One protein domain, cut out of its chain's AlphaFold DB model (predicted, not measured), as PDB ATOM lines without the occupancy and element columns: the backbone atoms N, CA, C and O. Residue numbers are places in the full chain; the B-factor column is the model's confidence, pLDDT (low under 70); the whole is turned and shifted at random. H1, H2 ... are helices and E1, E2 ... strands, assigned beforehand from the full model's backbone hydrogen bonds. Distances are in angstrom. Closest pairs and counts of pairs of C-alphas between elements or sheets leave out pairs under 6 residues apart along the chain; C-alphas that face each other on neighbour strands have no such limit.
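What this domain is: This is residues 539 to 671 of the 1000 residues of the protein "DNA topoisomerase 2" of Medicago truncatula (UniProt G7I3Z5). Three crossed helices, H1, H2 and H3, each touching the other two, form a triangular core between two small strand hairpins at opposite ends: E1 and E2 beside H3 and the start of H2, and E3 and E4 over H1. Much of the rest is loop, with the long stretch of residues 615 to 633 at the end of E1 and E2, and the short helix H4 away from the other helices. The printed part has 133 residues, with four named helices and four named strands in the order H1 H2 H3 E1 E2 H4 E3 E4; both two-stranded sheets, E1 - E2 and E3 - E4, are antiparallel. The class is mixed, helices and strands, with under half of the residues in named elements. The whole is compact, with a radius of gyration of the C-alphas of 14.2 A, and spans 42 by 30 by 30 A.

How they stand to each other: After residues 539 to 550, which hold no named element, H1, residues 551 to 562, touches H2, residues 571 to 581, with its residues 555 to 560 alone; their lines are about perpendicular at 86 degrees, and the closest C-alphas, of Cys 559 and Val 578, are 5.9 A apart. H3, residues 588 to 599, touches residues 552 to 556 of H1 alone, about perpendicular at 75 degrees, closest at the C-alphas of Gln 553 and Thr 594, 6.4 A. H2 and H3 touch at a steep tilt of 62 degrees, opposite ways, closest at the C-alphas of Thr 575 and Ala 592, 5.5 A. E1, residues 611 to 614, and E2, residues 634 to 637, form an antiparallel hairpin, with N 612 and O 636 at 2.8 A within hydrogen-bond range. The closest C-alphas of H3 and E1, of Ala 599 and Leu 611, are 4.5 A apart. Residues 569 to 570 pair antiparallel with residues 634 to 635 of E2. H4, residues 639 to 644, touches no helix. E3, residues 655 to 658, and E4, residues 661 to 665, form an antiparallel hairpin, with N 663 and O 656 at 2.9 A within hydrogen-bond range. The closest C-alphas of H1 and E4, of Phe 558 and Gln 664, are 5.5 A apart. Every O i to N i+4 pair is within hydrogen-bond range in H1, H2 and H3, and 1 of 2 in H4.

Where its parts are: H1 begins at C-alpha 551 (20.086, 19.255, 1.099) and is 16.5 A long; H2 is 15.2 A and H3 16.6 A. E4, 12.0 A long, ends at C-alpha 665 (15.601, 16.033, -7.065).

The domain as a whole: The C-alphas of Asp 621 and Gly 660, the two farthest apart, are 45.3 A apart. The printed part has no cut. The links from H3 to E1 and from E1 to E2 are long. Residues 659 to 660 have a pLDDT under 70.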
ATOM      1  N   GLN A 539      25.412  14.559   4.265       84.12
ATOM      2  CA  GLN A 539      24.571  15.046   3.155       84.12
ATOM      3  C   GLN A 539      23.890  16.396   3.448       84.12
ATOM      4  O   GLN A 539      23.628  17.189   2.544       84.12
ATOM      5  N   ARG A 540      23.606  16.688   4.723       86.69
ATOM      6  CA  ARG A 540      23.074  17.992   5.159       86.69
ATOM      7  C   ARG A 540      24.130  19.092   5.191       86.69
ATOM      8  O   ARG A 540      23.767  20.262   5.126       86.69
ATOM      9  N   SER A 541      25.401  18.730   5.349       90.38
ATOM     10  CA  SER A 541      26.475  19.675   5.668       90.38
ATOM     11  C   SER A 541      27.387  19.959   4.479       90.38
ATOM     12  O   SER A 541      27.794  21.100   4.297       90.38
ATOM     13  N   ILE A 542      27.722  18.938   3.689       93.44
ATOM     14  CA  ILE A 542      28.637  19.024   2.548       93.44
ATOM     15  C   ILE A 542      27.810  19.011   1.252       93.44
ATOM     16  O   ILE A 542      26.942  18.148   1.112       93.44
ATOM     17  N   PRO A 543      28.045  19.950   0.319       95.31
ATOM     18  CA  PRO A 543      27.311  20.012  -0.938       95.31
ATOM     19  C   PRO A 543      27.759  18.940  -1.945       95.31
ATOM     20  O   PRO A 543      28.795  18.288  -1.784       95.31
ATOM     21  N   SER A 544      26.968  18.779  -3.005       95.38
ATOM     22  CA  SER A 544      27.353  17.972  -4.166       95.38
ATOM     23  C   SER A 544      28.273  18.755  -5.104       95.38
ATOM     24  O   SER A 544      28.167  19.975  -5.213       95.38
ATOM     25  N   VAL A 545      29.150  18.045  -5.812       96.88
ATOM     26  CA  VAL A 545      29.940  18.575  -6.929       96.88
ATOM     27  C   VAL A 545      29.058  19.037  -8.091       96.88
ATOM     28  O   VAL A 545      29.459  19.919  -8.845       96.88
ATOM     29  N   VAL A 546      27.848  18.478  -8.211       96.62
ATOM     30  CA  VAL A 546      26.953  18.740  -9.338       96.62
ATOM     31  C   VAL A 546      26.287  20.111  -9.210       96.62
ATOM     32  O   VAL A 546      26.529  20.983 -10.035       96.62
ATOM     33  N   ASP A 547      25.497  20.348  -8.159       96.38
ATOM     34  CA  ASP A 547      24.812  21.635  -7.959       96.38
ATOM     35  C   ASP A 547      25.498  22.582  -6.979       96.38
ATOM     36  O   ASP A 547      25.113  23.744  -6.901       96.38
ATOM     37  N   GLY A 548      26.476  22.123  -6.199       95.88
ATOM     38  CA  GLY A 548      27.061  22.927  -5.129       95.88
ATOM     39  C   GLY A 548      26.109  23.252  -3.979       95.88
ATOM     40  O   GLY A 548      26.409  24.148  -3.191       95.88
ATOM     41  N   LEU A 549      24.988  22.534  -3.854       95.62
ATOM     42  CA  LEU A 549      23.973  22.772  -2.830       95.62
ATOM     43  C   LEU A 549      23.979  21.676  -1.762       95.62
ATOM     44  O   LEU A 549      24.151  20.486  -2.031       95.62
ATOM     45  N   THR A 550      23.744  22.088  -0.520       93.75
ATOM     46  CA  THR A 550      23.363  21.190   0.578       93.75
ATOM     47  C   THR A 550      21.888  20.806   0.466       93.75
ATOM     48  O   THR A 550      21.091  21.509  -0.162       93.75
ATOM     49  N   LEU A 551      21.477  19.725   1.136       91.31
ATOM     50  CA  LEU A 551      20.086  19.255   1.099       91.31
ATOM     51  C   LEU A 551      19.061  20.337   1.499       91.31
ATOM     52  O   LEU A 551      18.007  20.453   0.878       91.31
ATOM     53  N   GLY A 552      19.373  21.168   2.502       92.00
ATOM     54  CA  GLY A 552      18.495  22.270   2.915       92.00
ATOM     55  C   GLY A 552      18.359  23.365   1.851       92.00
ATOM     56  O   GLY A 552      17.265  23.894   1.644       92.00
ATOM     57  N   GLN A 553      19.448  23.683   1.147       95.25
ATOM     58  CA  GLN A 553      19.427  24.649   0.044       95.25
ATOM     59  C   GLN A 553      18.657  24.094  -1.159       95.25
ATOM     60  O   GLN A 553      17.882  24.820  -1.773       95.25
ATOM     61  N   ARG A 554      18.793  22.793  -1.447       95.56
ATOM     62  CA  ARG A 554      18.070  22.117  -2.534       95.56
ATOM     63  C   ARG A 554      16.561  22.090  -2.307       95.56
ATOM     64  O   ARG A 554      15.813  22.444  -3.210       95.56
ATOM     65  N   LYS A 555      16.117  21.753  -1.090       94.69
ATOM     66  CA  LYS A 555      14.700  21.827  -0.682       94.69
ATOM     67  C   LYS A 555      14.146  23.251  -0.806       94.69
ATOM     68  O   LYS A 555      13.055  23.452  -1.325       94.69
ATOM     69  N   THR A 556      14.934  24.243  -0.388       95.50
ATOM     70  CA  THR A 556      14.573  25.663  -0.524       95.50
ATOM     71  C   THR A 556      14.410  26.069  -1.990       95.50
ATOM     72  O   THR A 556      13.435  26.734  -2.342       95.50
ATOM     73  N   LEU A 557      15.349  25.665  -2.846       95.94
ATOM     74  CA  LEU A 557      15.328  25.991  -4.269       95.94
ATOM     75  C   LEU A 557      14.160  25.306  -4.992       95.94
ATOM     76  O   LEU A 557      13.449  25.970  -5.737       95.94
ATOM     77  N   PHE A 558      13.908  24.028  -4.692       95.88
ATOM     78  CA  PHE A 558      12.768  23.267  -5.208       95.88
ATOM     79  C   PHE A 558      11.438  23.978  -4.947       95.88
ATOM     80  O   PHE A 558      10.715  24.292  -5.889       95.88
ATOM     81  N   CYS A 559      11.162  24.345  -3.696       94.94
ATOM     82  CA  CYS A 559       9.939  25.073  -3.373       94.94
ATOM     83  C   CYS A 559       9.902  26.479  -3.990       94.94
ATOM     84  O   CYS A 559       8.840  26.964  -4.367       94.94
ATOM     85  N   SER A 560      11.051  27.149  -4.128       95.25
ATOM     86  CA  SER A 560      11.117  28.463  -4.791       95.25
ATOM     87  C   SER A 560      10.752  28.375  -6.278       95.25
ATOM     88  O   SER A 560      10.146  29.297  -6.831       95.25
ATOM     89  N   PHE A 561      11.117  27.264  -6.921       94.94
ATOM     90  CA  PHE A 561      10.776  26.935  -8.300       94.94
ATOM     91  C   PHE A 561       9.309  26.542  -8.459       94.94
ATOM     92  O   PHE A 561       8.654  27.059  -9.364       94.94
ATOM     93  N   GLU A 562       8.792  25.707  -7.561       92.56
ATOM     94  CA  GLU A 562       7.391  25.279  -7.526       92.56
ATOM     95  C   GLU A 562       6.438  26.468  -7.322       92.56
ATOM     96  O   GLU A 562       5.490  26.652  -8.081       92.56
ATOM     97  N   MET A 563       6.757  27.363  -6.378       91.12
ATOM     98  CA  MET A 563       5.986  28.588  -6.130       91.12
ATOM     99  C   MET A 563       6.120  29.642  -7.239       91.12
ATOM    100  O   MET A 563       5.429  30.660  -7.189       91.12
ATOM    101  N   ASN A 564       7.038  29.456  -8.199       90.62
ATOM    102  CA  ASN A 564       7.415  30.455  -9.198       90.62
ATOM    103  C   ASN A 564       7.619  31.848  -8.568       90.62
ATOM    104  O   ASN A 564       6.886  32.795  -8.881       90.62
ATOM    105  N   LEU A 565       8.579  31.942  -7.634       90.00
ATOM    106  CA  LEU A 565       8.783  33.056  -6.693       90.00
ATOM    107  C   LEU A 565       9.229  34.384  -7.355       90.00
ATOM    108  O   LEU A 565      10.297  34.933  -7.087       90.00
ATOM    109  N   THR A 566       8.383  34.911  -8.234       88.69
ATOM    110  CA  THR A 566       8.567  36.129  -9.034       88.69
ATOM    111  C   THR A 566       8.148  37.393  -8.283       88.69
ATOM    112  O   THR A 566       8.635  38.484  -8.586       88.69
ATOM    113  N   LYS A 567       7.272  37.252  -7.282       91.69
ATOM    114  CA  LYS A 567       6.821  38.324  -6.386       91.69
ATOM    115  C   LYS A 567       7.539  38.234  -5.039       91.69
ATOM    116  O   LYS A 567       7.878  37.142  -4.580       91.69
ATOM    117  N   GLN A 568       7.742  39.388  -4.402       93.62
ATOM    118  CA  GLN A 568       8.323  39.456  -3.061       93.62
ATOM    119  C   GLN A 568       7.479  38.646  -2.073       93.62
ATOM    120  O   GLN A 568       6.263  38.811  -1.998       93.62
ATOM    121  N   THR A 569       8.135  37.766  -1.324       95.25
ATOM    122  CA  THR A 569       7.501  36.854  -0.369       95.25
ATOM    123  C   THR A 569       8.265  36.869   0.944       95.25
ATOM    124  O   THR A 569       9.491  36.924   0.952       95.25
ATOM    125  N   GLU A 570       7.555  36.803   2.068       95.56
ATOM    126  CA  GLU A 570       8.180  36.736   3.389       95.56
ATOM    127  C   GLU A 570       9.017  35.467   3.563       95.56
ATOM    128  O   GLU A 570       8.568  34.359   3.253       95.56
ATOM    129  N   VAL A 571      10.198  35.600   4.171       96.50
ATOM    130  CA  VAL A 571      11.069  34.458   4.495       96.50
ATOM    131  C   VAL A 571      10.342  33.464   5.400       96.50
ATOM    132  O   VAL A 571      10.467  32.254   5.213       96.50
ATOM    133  N   CYS A 572       9.545  33.943   6.363       95.31
ATOM    134  CA  CYS A 572       8.748  33.078   7.237       95.31
ATOM    135  C   CYS A 572       7.718  32.240   6.458       95.31
ATOM    136  O   CYS A 572       7.517  31.070   6.789       95.31
ATOM    137  N   ARG A 573       7.105  32.807   5.411       94.69
ATOM    138  CA  ARG A 573       6.138  32.102   4.559       94.69
ATOM    139  C   ARG A 573       6.823  31.031   3.717       94.69
ATOM    140  O   ARG A 573       6.360  29.894   3.724       94.69
ATOM    141  N   LEU A 574       7.949  31.354   3.069       94.75
ATOM    142  CA  LEU A 574       8.716  30.344   2.328       94.75
ATOM    143  C   LEU A 574       9.229  29.241   3.265       94.75
ATOM    144  O   LEU A 574       9.184  28.072   2.913       94.75
ATOM    145  N   THR A 575       9.660  29.590   4.480       95.25
ATOM    146  CA  THR A 575      10.109  28.608   5.480       95.25
ATOM    147  C   THR A 575       9.011  27.590   5.794       95.25
ATOM    148  O   THR A 575       9.277  26.392   5.774       95.25
ATOM    149  N   ALA A 576       7.786  28.056   6.065       92.56
ATOM    150  CA  ALA A 576       6.651  27.175   6.337       92.56
ATOM    151  C   ALA A 576       6.326  26.285   5.129       92.56
ATOM    152  O   ALA A 576       6.170  25.077   5.287       92.56
ATOM    153  N   TYR A 577       6.323  26.870   3.927       93.38
ATOM    154  CA  TYR A 577       6.061  26.146   2.687       93.38
ATOM    155  C   TYR A 577       7.103  25.046   2.429       93.38
ATOM    156  O   TYR A 577       6.732  23.908   2.165       93.38
ATOM    157  N   VAL A 578       8.398  25.345   2.600       92.88
ATOM    158  CA  VAL A 578       9.488  24.358   2.483       92.88
ATOM    159  C   VAL A 578       9.316  23.227   3.492       92.88
ATOM    160  O   VAL A 578       9.477  22.061   3.133       92.88
ATOM    161  N   THR A 579       8.986  23.538   4.749       87.88
ATOM    162  CA  THR A 579       8.756  22.514   5.780       87.88
ATOM    163  C   THR A 579       7.640  21.546   5.392       87.88
ATOM    164  O   THR A 579       7.809  20.341   5.563       87.88
ATOM    165  N   GLU A 580       6.549  22.058   4.831       85.19
ATOM    166  CA  GLU A 580       5.367  21.274   4.467       85.19
ATOM    167  C   GLU A 580       5.526  20.501   3.147       85.19
ATOM    168  O   GLU A 580       5.291  19.298   3.108       85.19
ATOM    169  N   HIS A 581       5.959  21.166   2.073       86.12
ATOM    170  CA  HIS A 581       5.908  20.616   0.711       86.12
ATOM    171  C   HIS A 581       7.135  19.775   0.358       86.12
ATOM    172  O   HIS A 581       7.064  18.897  -0.494       86.12
ATOM    173  N   SER A 582       8.262  20.001   1.040       83.38
ATOM    174  CA  SER A 582       9.469  19.192   0.850       83.38
ATOM    175  C   SER A 582       9.672  18.147   1.949       83.38
ATOM    176  O   SER A 582      10.774  17.617   2.046       83.38
ATOM    177  N   TYR A 583       8.681  17.884   2.817       76.88
ATOM    178  CA  TYR A 583       8.813  16.953   3.957       76.88
ATOM    179  C   TYR A 583      10.073  17.223   4.795       76.88
ATOM    180  O   TYR A 583      10.836  16.345   5.204       76.88
ATOM    181  N   CYS A 584      10.368  18.503   5.010       75.06
ATOM    182  CA  CYS A 584      11.579  18.883   5.708       75.06
ATOM    183  C   CYS A 584      11.356  18.801   7.219       75.06
ATOM    184  O   CYS A 584      10.859  19.739   7.835       75.06
ATOM    185  N   HIS A 585      11.810  17.712   7.840       70.19
ATOM    186  CA  HIS A 585      11.749  17.525   9.297       70.19
ATOM    187  C   HIS A 585      12.696  18.445  10.097       70.19
ATOM    188  O   HIS A 585      12.831  18.310  11.314       70.19
ATOM    189  N   TYR A 586      13.391  19.383   9.444       72.81
ATOM    190  CA  TYR A 586      14.278  20.316  10.133       72.81
ATOM    191  C   TYR A 586      13.469  21.399  10.839       72.81
ATOM    192  O   TYR A 586      12.439  21.864  10.356       72.81
ATOM    193  N   GLY A 587      13.982  21.870  11.976       75.06
ATOM    194  CA  GLY A 587      13.378  23.008  12.660       75.06
ATOM    195  C   GLY A 587      13.307  24.229  11.737       75.06
ATOM    196  O   GLY A 587      14.300  24.579  11.095       75.06
ATOM    197  N   GLN A 588      12.163  24.915  11.725       83.56
ATOM    198  CA  GLN A 588      11.907  26.081  10.865       83.56
ATOM    199  C   GLN A 588      13.004  27.155  10.956       83.56
ATOM    200  O   GLN A 588      13.353  27.774   9.958       83.56
ATOM    201  N   GLN A 589      13.617  27.347  12.129       88.44
ATOM    202  CA  GLN A 589      14.737  28.283  12.299       88.44
ATOM    203  C   GLN A 589      15.955  27.930  11.433       88.44
ATOM    204  O   GLN A 589      16.628  28.826  10.925       88.44
ATOM    205  N   SER A 590      16.239  26.636  11.256       88.94
ATOM    206  CA  SER A 590      17.346  26.174  10.420       88.94
ATOM    207  C   SER A 590      17.075  26.479   8.953       88.94
ATOM    208  O   SER A 590      17.954  27.003   8.281       88.94
ATOM    209  N   ILE A 591      15.857  26.211   8.470       93.44
ATOM    210  CA  ILE A 591      15.462  26.514   7.088       93.44
ATOM    211  C   ILE A 591      15.426  28.019   6.834       93.44
ATOM    212  O   ILE A 591      15.978  28.471   5.837       93.44
ATOM    213  N   ALA A 592      14.883  28.809   7.761       95.31
ATOM    214  CA  ALA A 592      14.928  30.265   7.665       95.31
ATOM    215  C   ALA A 592      16.373  30.781   7.561       95.31
ATOM    216  O   ALA A 592      16.656  31.642   6.735       95.31
ATOM    217  N   SER A 593      17.298  30.220   8.350       94.88
ATOM    218  CA  SER A 593      18.724  30.571   8.278       94.88
ATOM    219  C   SER A 593      19.346  30.174   6.935       94.88
ATOM    220  O   SER A 593      20.138  30.936   6.389       94.88
ATOM    221  N   THR A 594      18.966  29.018   6.377       95.38
ATOM    222  CA  THR A 594      19.384  28.591   5.031       95.38
ATOM    223  C   THR A 594      18.899  29.568   3.960       95.38
ATOM    224  O   THR A 594      19.703  30.007   3.143       95.38
ATOM    225  N   ILE A 595      17.617  29.952   3.989       96.88
ATOM    226  CA  ILE A 595      17.021  30.917   3.051       96.88
ATOM    227  C   ILE A 595      17.742  32.267   3.137       96.88
ATOM    228  O   ILE A 595      18.129  32.824   2.113       96.88
ATOM    229  N   ILE A 596      17.954  32.777   4.356       97.50
ATOM    230  CA  ILE A 596      18.670  34.039   4.588       97.50
ATOM    231  C   ILE A 596      20.095  33.942   4.037       97.50
ATOM    232  O   ILE A 596      20.511  34.816   3.285       97.50
ATOM    233  N   GLY A 597      20.817  32.855   4.331       96.50
ATOM    234  CA  GLY A 597      22.172  32.633   3.828       96.50
ATOM    235  C   GLY A 597      22.260  32.561   2.302       96.50
ATOM    236  O   GLY A 597      23.211  33.078   1.729       96.50
ATOM    237  N   MET A 598      21.259  31.988   1.625       97.12
ATOM    238  CA  MET A 598      21.174  31.970   0.153       97.12
ATOM    239  C   MET A 598      20.888  33.349  -0.460       97.12
ATOM    240  O   MET A 598      21.127  33.535  -1.656       97.12
ATOM    241  N   ALA A 599      20.358  34.283   0.336       97.31
ATOM    242  CA  ALA A 599      20.002  35.629  -0.097       97.31
ATOM    243  C   ALA A 599      21.070  36.691   0.213       97.31
ATOM    244  O   ALA A 599      21.080  37.729  -0.431       97.31
ATOM    245  N   GLN A 600      21.959  36.443   1.182       95.62
ATOM    246  CA  GLN A 600      22.992  37.399   1.602       95.62
ATOM    247  C   GLN A 600      23.907  37.845   0.451       95.62
ATOM    248  O   GLN A 600      24.333  37.024  -0.365       95.62
ATOM    249  N   ASP A 601      24.234  39.137   0.444       93.69
ATOM    250  CA  ASP A 601      24.917  39.851  -0.642       93.69
ATOM    251  C   ASP A 601      26.116  40.717  -0.191       93.69
ATOM    252  O   ASP A 601      26.842  41.253  -1.027       93.69
ATOM    253  N   PHE A 602      26.405  40.815   1.112       92.25
ATOM    254  CA  PHE A 602      27.581  41.535   1.619       92.25
ATOM    255  C   PHE A 602      28.912  40.852   1.242       92.25
ATOM    256  O   PHE A 602      28.978  39.636   1.033       92.25
ATOM    257  N   VAL A 603      30.021  41.603   1.234       91.31
ATOM    258  CA  VAL A 603      31.350  41.073   0.873       91.31
ATOM    259  C   VAL A 603      31.731  39.862   1.729       91.31
ATOM    260  O   VAL A 603      31.804  39.927   2.957       91.31
ATOM    261  N   GLY A 604      32.015  38.743   1.063       88.94
ATOM    262  CA  GLY A 604      32.337  37.475   1.716       88.94
ATOM    263  C   GLY A 604      31.162  36.496   1.852       88.94
ATOM    264  O   GLY A 604      31.434  35.339   2.168       88.94
ATOM    265  N   SER A 605      29.919  36.880   1.521       93.38
ATOM    266  CA  SER A 605      28.707  36.030   1.595       93.38
ATOM    267  C   SER A 605      28.488  35.111   0.377       93.38
ATOM    268  O   SER A 605      29.011  34.002   0.395       93.38
ATOM    269  N   ASN A 606      27.824  35.542  -0.700       95.12
ATOM    270  CA  ASN A 606      27.666  34.812  -1.966       95.12
ATOM    271  C   ASN A 606      28.279  35.615  -3.121       95.12
ATOM    272  O   ASN A 606      28.179  36.838  -3.137       95.12
ATOM    273  N   ASN A 607      28.913  34.948  -4.092       95.62
ATOM    274  CA  ASN A 607      29.285  35.631  -5.341       95.62
ATOM    275  C   ASN A 607      28.049  35.804  -6.234       95.62
ATOM    276  O   ASN A 607      27.911  36.829  -6.894       95.62
ATOM    277  N   ILE A 608      27.144  34.819  -6.205       95.94
ATOM    278  CA  ILE A 608      25.812  34.875  -6.806       95.94
ATOM    279  C   ILE A 608      24.800  34.392  -5.767       95.94
ATOM    280  O   ILE A 608      24.705  33.198  -5.475       95.94
ATOM    281  N   ASN A 609      24.040  35.316  -5.189       95.69
ATOM    282  CA  ASN A 609      22.897  34.997  -4.342       95.69
ATOM    283  C   ASN A 609      21.723  34.524  -5.215       95.69
ATOM    284  O   ASN A 609      21.280  35.225  -6.126       95.69
ATOM    285  N   LEU A 610      21.212  33.320  -4.936       96.50
ATOM    286  CA  LEU A 610      20.112  32.722  -5.710       96.50
ATOM    287  C   LEU A 610      18.754  33.376  -5.403       96.50
ATOM    288  O   LEU A 610      17.800  33.264  -6.181       96.50
ATOM    289  N   LEU A 611      18.673  34.054  -4.259       97.06
ATOM    290  CA  LEU A 611      17.521  34.805  -3.788       97.06
ATOM    291  C   LEU A 611      17.932  36.266  -3.589       97.06
ATOM    292  O   LEU A 611      19.013  36.545  -3.080       97.06
ATOM    293  N   ILE A 612      17.071  37.201  -3.970       95.56
ATOM    294  CA  ILE A 612      17.300  38.634  -3.778       95.56
ATOM    295  C   ILE A 612      16.807  39.027  -2.377       95.56
ATOM    296  O   ILE A 612      15.640  38.748  -2.070       95.56
ATOM    297  N   PRO A 613      17.648  39.651  -1.534       95.81
ATOM    298  CA  PRO A 613      17.267  40.082  -0.195       95.81
ATOM    299  C   PRO A 613      16.483  41.405  -0.229       95.81
ATOM    300  O   PRO A 613      16.884  42.367  -0.874       95.81
ATOM    301  N   TYR A 614      15.377  41.483   0.518       95.69
ATOM    302  CA  TYR A 614      14.639  42.725   0.780       95.69
ATOM    303  C   TYR A 614      14.437  42.918   2.288       95.69
ATOM    304  O   TYR A 614      13.606  42.257   2.923       95.69
ATOM    305  N   GLY A 615      15.221  43.825   2.873       93.62
ATOM    306  CA  GLY A 615      15.295  44.071   4.316       93.62
ATOM    307  C   GLY A 615      16.709  43.846   4.858       93.62
ATOM    308  O   GLY A 615      17.659  43.712   4.097       93.62
ATOM    309  N   GLN A 616      16.862  43.790   6.183       93.69
ATOM    310  CA  GLN A 616      18.168  43.601   6.830       93.69
ATOM    311  C   GLN A 616      18.555  42.109   6.885       93.69
ATOM    312  O   GLN A 616      18.260  41.430   7.872       93.69
ATOM    313  N   PHE A 617      19.201  41.587   5.837       95.62
ATOM    314  CA  PHE A 617      19.665  40.185   5.740       95.62
ATOM    315  C   PHE A 617      21.000  39.915   6.457       95.62
ATOM    316  O   PHE A 617      21.553  38.811   6.386       95.62
ATOM    317  N   GLY A 618      21.455  40.903   7.227       93.25
ATOM    318  CA  GLY A 618      22.703  40.884   7.963       93.25
ATOM    319  C   GLY A 618      23.813  41.536   7.153       93.25
ATOM    320  O   GLY A 618      23.734  41.657   5.933       93.25
ATOM    321  N   THR A 619      24.846  41.971   7.855       92.06
ATOM    322  CA  THR A 619      25.891  42.822   7.296       92.06
ATOM    323  C   THR A 619      27.257  42.182   7.471       92.06
ATOM    324  O   THR A 619      27.443  41.142   8.121       92.06
ATOM    325  N   ARG A 620      28.263  42.847   6.909       90.56
ATOM    326  CA  ARG A 620      29.657  42.459   7.078       90.56
ATOM    327  C   ARG A 620      30.134  42.553   8.532       90.56
ATOM    328  O   ARG A 620      31.092  41.869   8.900       90.56
ATOM    329  N   ASP A 621      29.459  43.333   9.375       90.12
ATOM    330  CA  ASP A 621      29.882  43.583  10.752       90.12
ATOM    331  C   ASP A 621      29.915  42.329  11.617       90.12
ATOM    332  O   ASP A 621      30.844  42.154  12.411       90.12
ATOM    333  N   LEU A 622      28.932  41.446  11.435       90.94
ATOM    334  CA  LEU A 622      28.801  40.190  12.176       90.94
ATOM    335  C   LEU A 622      28.731  38.964  11.257       90.94
ATOM    336  O   LEU A 622      28.315  37.882  11.694       90.94
ATOM    337  N   GLY A 623      29.147  39.121   9.996       91.00
ATOM    338  CA  GLY A 623      29.120  38.063   8.988       91.00
ATOM    339  C   GLY A 623      27.707  37.526   8.763       91.00
ATOM    340  O   GLY A 623      27.507  36.312   8.735       91.00
ATOM    341  N   GLY A 624      26.722  38.424   8.704       92.06
ATOM    342  CA  GLY A 624      25.327  38.102   8.437       92.06
ATOM    343  C   GLY A 624      24.493  37.680   9.652       92.06
ATOM    344  O   GLY A 624      23.294  37.463   9.511       92.06
ATOM    345  N   LYS A 625      25.079  37.541  10.851       92.44
ATOM    346  CA  LYS A 625      24.356  37.101  12.073       92.44
ATOM    347  C   LYS A 625      23.429  38.156  12.674       92.44
ATOM    348  O   LYS A 625      22.637  37.851  13.560       92.44
ATOM    349  N   ASP A 626      23.568  39.388  12.222       93.00
ATOM    350  CA  ASP A 626      22.778  40.567  12.561       93.00
ATOM    351  C   ASP A 626      21.541  40.738  11.666       93.00
ATOM    352  O   ASP A 626      20.897  41.788  11.680       93.00
ATOM    353  N   HIS A 627      21.181  39.698  10.908       94.69
ATOM    354  CA  HIS A 627      19.941  39.664  10.149       94.69
ATOM    355  C   HIS A 627      18.712  39.874  11.052       94.69
ATOM    356  O   HIS A 627      18.658  39.440  12.209       94.69
ATOM    357  N   ALA A 628      17.670  40.505  10.513       95.00
ATOM    358  CA  ALA A 628      16.407  40.651  11.225       95.00
ATOM    359  C   ALA A 628      15.671  39.302  11.357       95.00
ATOM    360  O   ALA A 628      16.036  38.280  10.775       95.00
ATOM    361  N   SER A 629      14.591  39.289  12.141       93.94
ATOM    362  CA  SER A 629      13.697  38.127  12.216       93.94
ATOM    363  C   SER A 629      13.133  37.785  10.833       93.94
ATOM    364  O   SER A 629      12.714  38.686  10.112       93.94
ATOM    365  N   SER A 630      13.018  36.493  10.508       91.50
ATOM    366  CA  SER A 630      12.448  36.000   9.239       91.50
ATOM    367  C   SER A 630      11.035  36.512   8.932       91.50
ATOM    368  O   SER A 630      10.609  36.479   7.783       91.50
ATOM    369  N   ARG A 631      10.303  37.004   9.939       92.00
ATOM    370  CA  ARG A 631       8.984  37.639   9.779       92.00
ATOM    371  C   ARG A 631       9.040  39.055   9.194       92.00
ATOM    372  O   ARG A 631       8.013  39.583   8.810       92.00
ATOM    373  N   LYS A 632      10.213  39.694   9.199       92.88
ATOM    374  CA  LYS A 632      10.435  41.063   8.698       92.88
ATOM    375  C   LYS A 632      11.235  41.094   7.395       92.88
ATOM    376  O   LYS A 632      11.594  42.170   6.931       92.88
ATOM    377  N   LEU A 633      11.586  39.926   6.869       96.69
ATOM    378  CA  LEU A 633      12.451  39.773   5.709       96.69
ATOM    379  C   LEU A 633      11.639  39.265   4.532       96.69
ATOM    380  O   LEU A 633      10.846  38.335   4.686       96.69
ATOM    381  N   TYR A 634      11.889  39.843   3.364       97.38
ATOM    382  CA  TYR A 634      11.264  39.454   2.111       97.38
ATOM    383  C   TYR A 634      12.333  39.002   1.122       97.38
ATOM    384  O   TYR A 634      13.469  39.467   1.156       97.38
ATOM    385  N   ILE A 635      11.964  38.080   0.247       96.81
ATOM    386  CA  ILE A 635      12.829  37.536  -0.796       96.81
ATOM    387  C   ILE A 635      12.085  37.434  -2.120       96.81
ATOM    388  O   ILE A 635      10.853  37.373  -2.165       96.81
ATOM    389  N   LYS A 636      12.857  37.354  -3.197       95.94
ATOM    390  CA  LYS A 636      12.401  36.994  -4.541       95.94
ATOM    391  C   LYS A 636      13.446  36.082  -5.184       95.94
ATOM    392  O   LYS A 636      14.620  36.168  -4.829       95.94
ATOM    393  N   LEU A 637      13.053  35.228  -6.125       95.31
ATOM    394  CA  LEU A 637      14.016  34.482  -6.935       95.31
ATOM    395  C   LEU A 637      14.835  35.450  -7.800       95.31
ATOM    396  O   LEU A 637      14.267  36.323  -8.462       95.31
ATOM    397  N   ASN A 638      16.159  35.304  -7.790       94.12
ATOM    398  CA  ASN A 638      17.022  36.089  -8.667       94.12
ATOM    399  C   ASN A 638      16.793  35.676 -10.137       94.12
ATOM    400  O   ASN A 638      16.633  34.486 -10.416       94.12
ATOM    401  N   CYS A 639      16.750  36.634 -11.071       89.81
ATOM    402  CA  CYS A 639      16.542  36.354 -12.499       89.81
ATOM    403  C   CYS A 639      17.619  35.405 -13.041       89.81
ATOM    404  O   CYS A 639      17.305  34.426 -13.721       89.81
ATOM    405  N   VAL A 640      18.863  35.618 -12.613       92.81
ATOM    406  CA  VAL A 640      20.025  34.796 -12.962       92.81
ATOM    407  C   VAL A 640      19.865  33.337 -12.499       92.81
ATOM    408  O   VAL A 640      20.412  32.426 -13.117       92.81
ATOM    409  N   THR A 641      19.067  33.061 -11.462       95.38
ATOM    410  CA  THR A 641      18.895  31.700 -10.927       95.38
ATOM    411  C   THR A 641      18.254  30.745 -11.933       95.38
ATOM    412  O   THR A 641      18.666  29.590 -12.000       95.38
ATOM    413  N   ARG A 642      17.280  31.185 -12.745       93.69
ATOM    414  CA  ARG A 642      16.682  30.313 -13.779       93.69
ATOM    415  C   ARG A 642      17.529  30.183 -15.042       93.69
ATOM    416  O   ARG A 642      17.348  29.219 -15.771       93.69
ATOM    417  N   LEU A 643      18.485  31.084 -15.254       95.00
ATOM    418  CA  LEU A 643      19.522  30.909 -16.276       95.00
ATOM    419  C   LEU A 643      20.569  29.896 -15.808       95.00
ATOM    420  O   LEU A 643      20.991  29.037 -16.573       95.00
ATOM    421  N   LEU A 644      20.929  29.940 -14.520       95.81
ATOM    422  CA  LEU A 644      21.809  28.943 -13.916       95.81
ATOM    423  C   LEU A 644      21.194  27.548 -13.912       95.81
ATOM    424  O   LEU A 644      21.924  26.594 -14.151       95.81
ATOM    425  N   PHE A 645      19.890  27.442 -13.648       96.50
ATOM    426  CA  PHE A 645      19.122  26.196 -13.601       96.50
ATOM    427  C   PHE A 645      17.988  26.224 -14.641       96.50
ATOM    428  O   PHE A 645      16.850  26.574 -14.290       96.50
ATOM    429  N   PRO A 646      18.284  25.891 -15.912       95.31
ATOM    430  CA  PRO A 646      17.312  26.027 -16.989       95.31
ATOM    431  C   PRO A 646      16.111  25.101 -16.804       95.31
ATOM    432  O   PRO A 646      16.260  23.939 -16.430       95.31
ATOM    433  N   VAL A 647      14.918  25.612 -17.114       93.25
ATOM    434  CA  VAL A 647      13.638  24.902 -16.928       93.25
ATOM    435  C   VAL A 647      13.576  23.606 -17.742       93.25
ATOM    436  O   VAL A 647      12.985  22.627 -17.296       93.25
ATOM    437  N   ASP A 648      14.245  23.564 -18.896       92.25
ATOM    438  CA  ASP A 648      14.289  22.381 -19.761       92.25
ATOM    439  C   ASP A 648      14.990  21.175 -19.113       92.25
ATOM    440  O   ASP A 648      14.759  20.037 -19.524       92.25
ATOM    441  N   ASP A 649      15.825  21.396 -18.090       93.81
ATOM    442  CA  ASP A 649      16.437  20.300 -17.335       93.81
ATOM    443  C   ASP A 649      15.504  19.707 -16.286       93.81
ATOM    444  O   ASP A 649      15.700  18.551 -15.918       93.81
ATOM    445  N   ASP A 650      14.482  20.437 -15.825       93.19
ATOM    446  CA  ASP A 650      13.630  20.017 -14.704       93.19
ATOM    447  C   ASP A 650      12.955  18.655 -14.984       93.19
ATOM    448  O   ASP A 650      12.672  17.905 -14.062       93.19
ATOM    449  N   LYS A 651      12.732  18.266 -16.246       90.88
ATOM    450  CA  LYS A 651      12.149  16.952 -16.602       90.88
ATOM    451  C   LYS A 651      13.170  15.821 -16.758       90.88
ATOM    452  O   LYS A 651      12.778  14.663 -16.873       90.88
ATOM    453  N   LEU A 652      14.462  16.142 -16.768       93.50
ATOM    454  CA  LEU A 652      15.565  15.185 -16.919       93.50
ATOM    455  C   LEU A 652      16.119  14.706 -15.574       93.50
ATOM    456  O   LEU A 652      16.892  13.744 -15.533       93.50
ATOM    457  N   LEU A 653      15.802  15.420 -14.493       94.25
ATOM    458  CA  LEU A 653      16.298  15.132 -13.154       94.25
ATOM    459  C   LEU A 653      15.505  13.998 -12.501       94.25
ATOM    460  O   LEU A 653      14.326  13.784 -12.774       94.25
ATOM    461  N   GLU A 654      16.161  13.293 -11.588       93.88
ATOM    462  CA  GLU A 654      15.535  12.249 -10.783       93.88
ATOM    463  C   GLU A 654      14.939  12.867  -9.514       93.88
ATOM    464  O   GLU A 654      15.668  13.225  -8.582       93.88
ATOM    465  N   TYR A 655      13.613  13.020  -9.503       92.75
ATOM    466  CA  TYR A 655      12.853  13.505  -8.352       92.75
ATOM    467  C   TYR A 655      12.667  12.389  -7.333       92.75
ATOM    468  O   TYR A 655      12.306  11.264  -7.678       92.75
ATOM    469  N   LEU A 656      12.919  12.711  -6.066       88.25
ATOM    470  CA  LEU A 656      12.680  11.780  -4.971       88.25
ATOM    471  C   LEU A 656      11.178  11.715  -4.672       88.25
ATOM    472  O   LEU A 656      10.449  12.678  -4.899       88.25
ATOM    473  N   ASN A 657      10.715  10.578  -4.157       80.38
ATOM    474  CA  ASN A 657       9.321  10.380  -3.773       80.38
ATOM    475  C   ASN A 657       9.244  10.077  -2.275       80.38
ATOM    476  O   ASN A 657       9.872   9.125  -1.805       80.38
ATOM    477  N   GLU A 658       8.485  10.889  -1.545       71.50
ATOM    478  CA  GLU A 658       8.153  10.673  -0.138       71.50
ATOM    479  C   GLU A 658       6.621  10.687  -0.009       71.50
ATOM    480  O   GLU A 658       5.958  11.641  -0.409       71.50
ATOM    481  N   ASP A 659       6.044   9.589   0.489       65.62
ATOM    482  CA  ASP A 659       4.592   9.404   0.667       65.62
ATOM    483  C   ASP A 659       3.730   9.640  -0.584       65.62
ATOM    484  O   ASP A 659       2.619  10.164  -0.514       65.62
ATOM    485  N   GLY A 660       4.230   9.241  -1.754       68.69
ATOM    486  CA  GLY A 660       3.512   9.410  -3.018       68.69
ATOM    487  C   GLY A 660       3.596  10.830  -3.580       68.69
ATOM    488  O   GLY A 660       3.094  11.068  -4.678       68.69
ATOM    489  N   ARG A 661       4.257  11.761  -2.879       74.31
ATOM    490  CA  ARG A 661       4.532  13.111  -3.370       74.31
ATOM    491  C   ARG A 661       5.946  13.201  -3.928       74.31
ATOM    492  O   ARG A 661       6.918  12.761  -3.316       74.31
ATOM    493  N   SER A 662       6.049  13.814  -5.101       85.56
ATOM    494  CA  SER A 662       7.331  14.178  -5.699       85.56
ATOM    495  C   SER A 662       7.936  15.348  -4.924       85.56
ATOM    496  O   SER A 662       7.299  16.389  -4.778       85.56
ATOM    497  N   ILE A 663       9.152  15.172  -4.422       89.81
ATOM    498  CA  ILE A 663       9.915  16.183  -3.682       89.81
ATOM    499  C   ILE A 663      11.174  16.571  -4.471       89.81
ATOM    500  O   ILE A 663      11.344  16.180  -5.621       89.81
ATOM    501  N   GLN A 664      12.087  17.339  -3.870       92.69
ATOM    502  CA  GLN A 664      13.280  17.836  -4.561       92.69
ATOM    503  C   GLN A 664      14.098  16.718  -5.250       92.69
ATOM    504  O   GLN A 664      14.191  15.610  -4.708       92.69
ATOM    505  N   PRO A 665      14.759  17.009  -6.386       94.19
ATOM    506  CA  PRO A 665      15.601  16.033  -7.065       94.19
ATOM    507  C   PRO A 665      16.837  15.649  -6.250       94.19
ATOM    508  O   PRO A 665      17.225  16.349  -5.306       94.19
ATOM    509  N   ASN A 666      17.487  14.550  -6.646       91.88
ATOM    510  CA  ASN A 666      18.771  14.126  -6.075       91.88
ATOM    511  C   ASN A 666      19.793  15.268  -6.077       91.88
ATOM    512  O   ASN A 666      20.440  15.526  -5.062       91.88
ATOM    513  N   TRP A 667      19.874  15.990  -7.187       95.12
ATOM    514  CA  TRP A 667      20.609  17.236  -7.361       95.12
ATOM    515  C   TRP A 667      20.047  17.982  -8.569       95.12
ATOM    516  O   TRP A 667      19.407  17.386  -9.435       95.12
ATOM    517  N   TYR A 668      20.270  19.293  -8.613       96.75
ATOM    518  CA  TYR A 668      20.096  20.062  -9.844       96.75
ATOM    519  C   TYR A 668      21.370  19.991 -10.690       96.75
ATOM    520  O   TYR A 668      22.420  19.594 -10.191       96.75
ATOM    521  N   ILE A 669      21.306  20.391 -11.958       96.81
ATOM    522  CA  ILE A 669      22.499  20.476 -12.802       96.81
ATOM    523  C   ILE A 669      22.623  21.874 -13.416       96.81
ATOM    524  O   ILE A 669      22.019  22.156 -14.446       96.81
ATOM    525  N   PRO A 670      23.346  22.795 -12.755       97.38
ATOM    526  CA  PRO A 670      23.478  24.149 -13.261       97.38
ATOM    527  C   PRO A 670      24.303  24.199 -14.558       97.38
ATOM    528  O   PRO A 670      24.939  23.218 -14.936       97.38
ATOM    529  N   ILE A 671      24.341  25.347 -15.237       97.62
ATOM    530  CA  ILE A 671      25.191  25.544 -16.431       97.62
ATOM    531  C   ILE A 671      26.679  25.762 -16.096       97.62
ATOM    532  O   ILE A 671      27.536  25.540 -16.947       97.62
TER     533      ILE A 671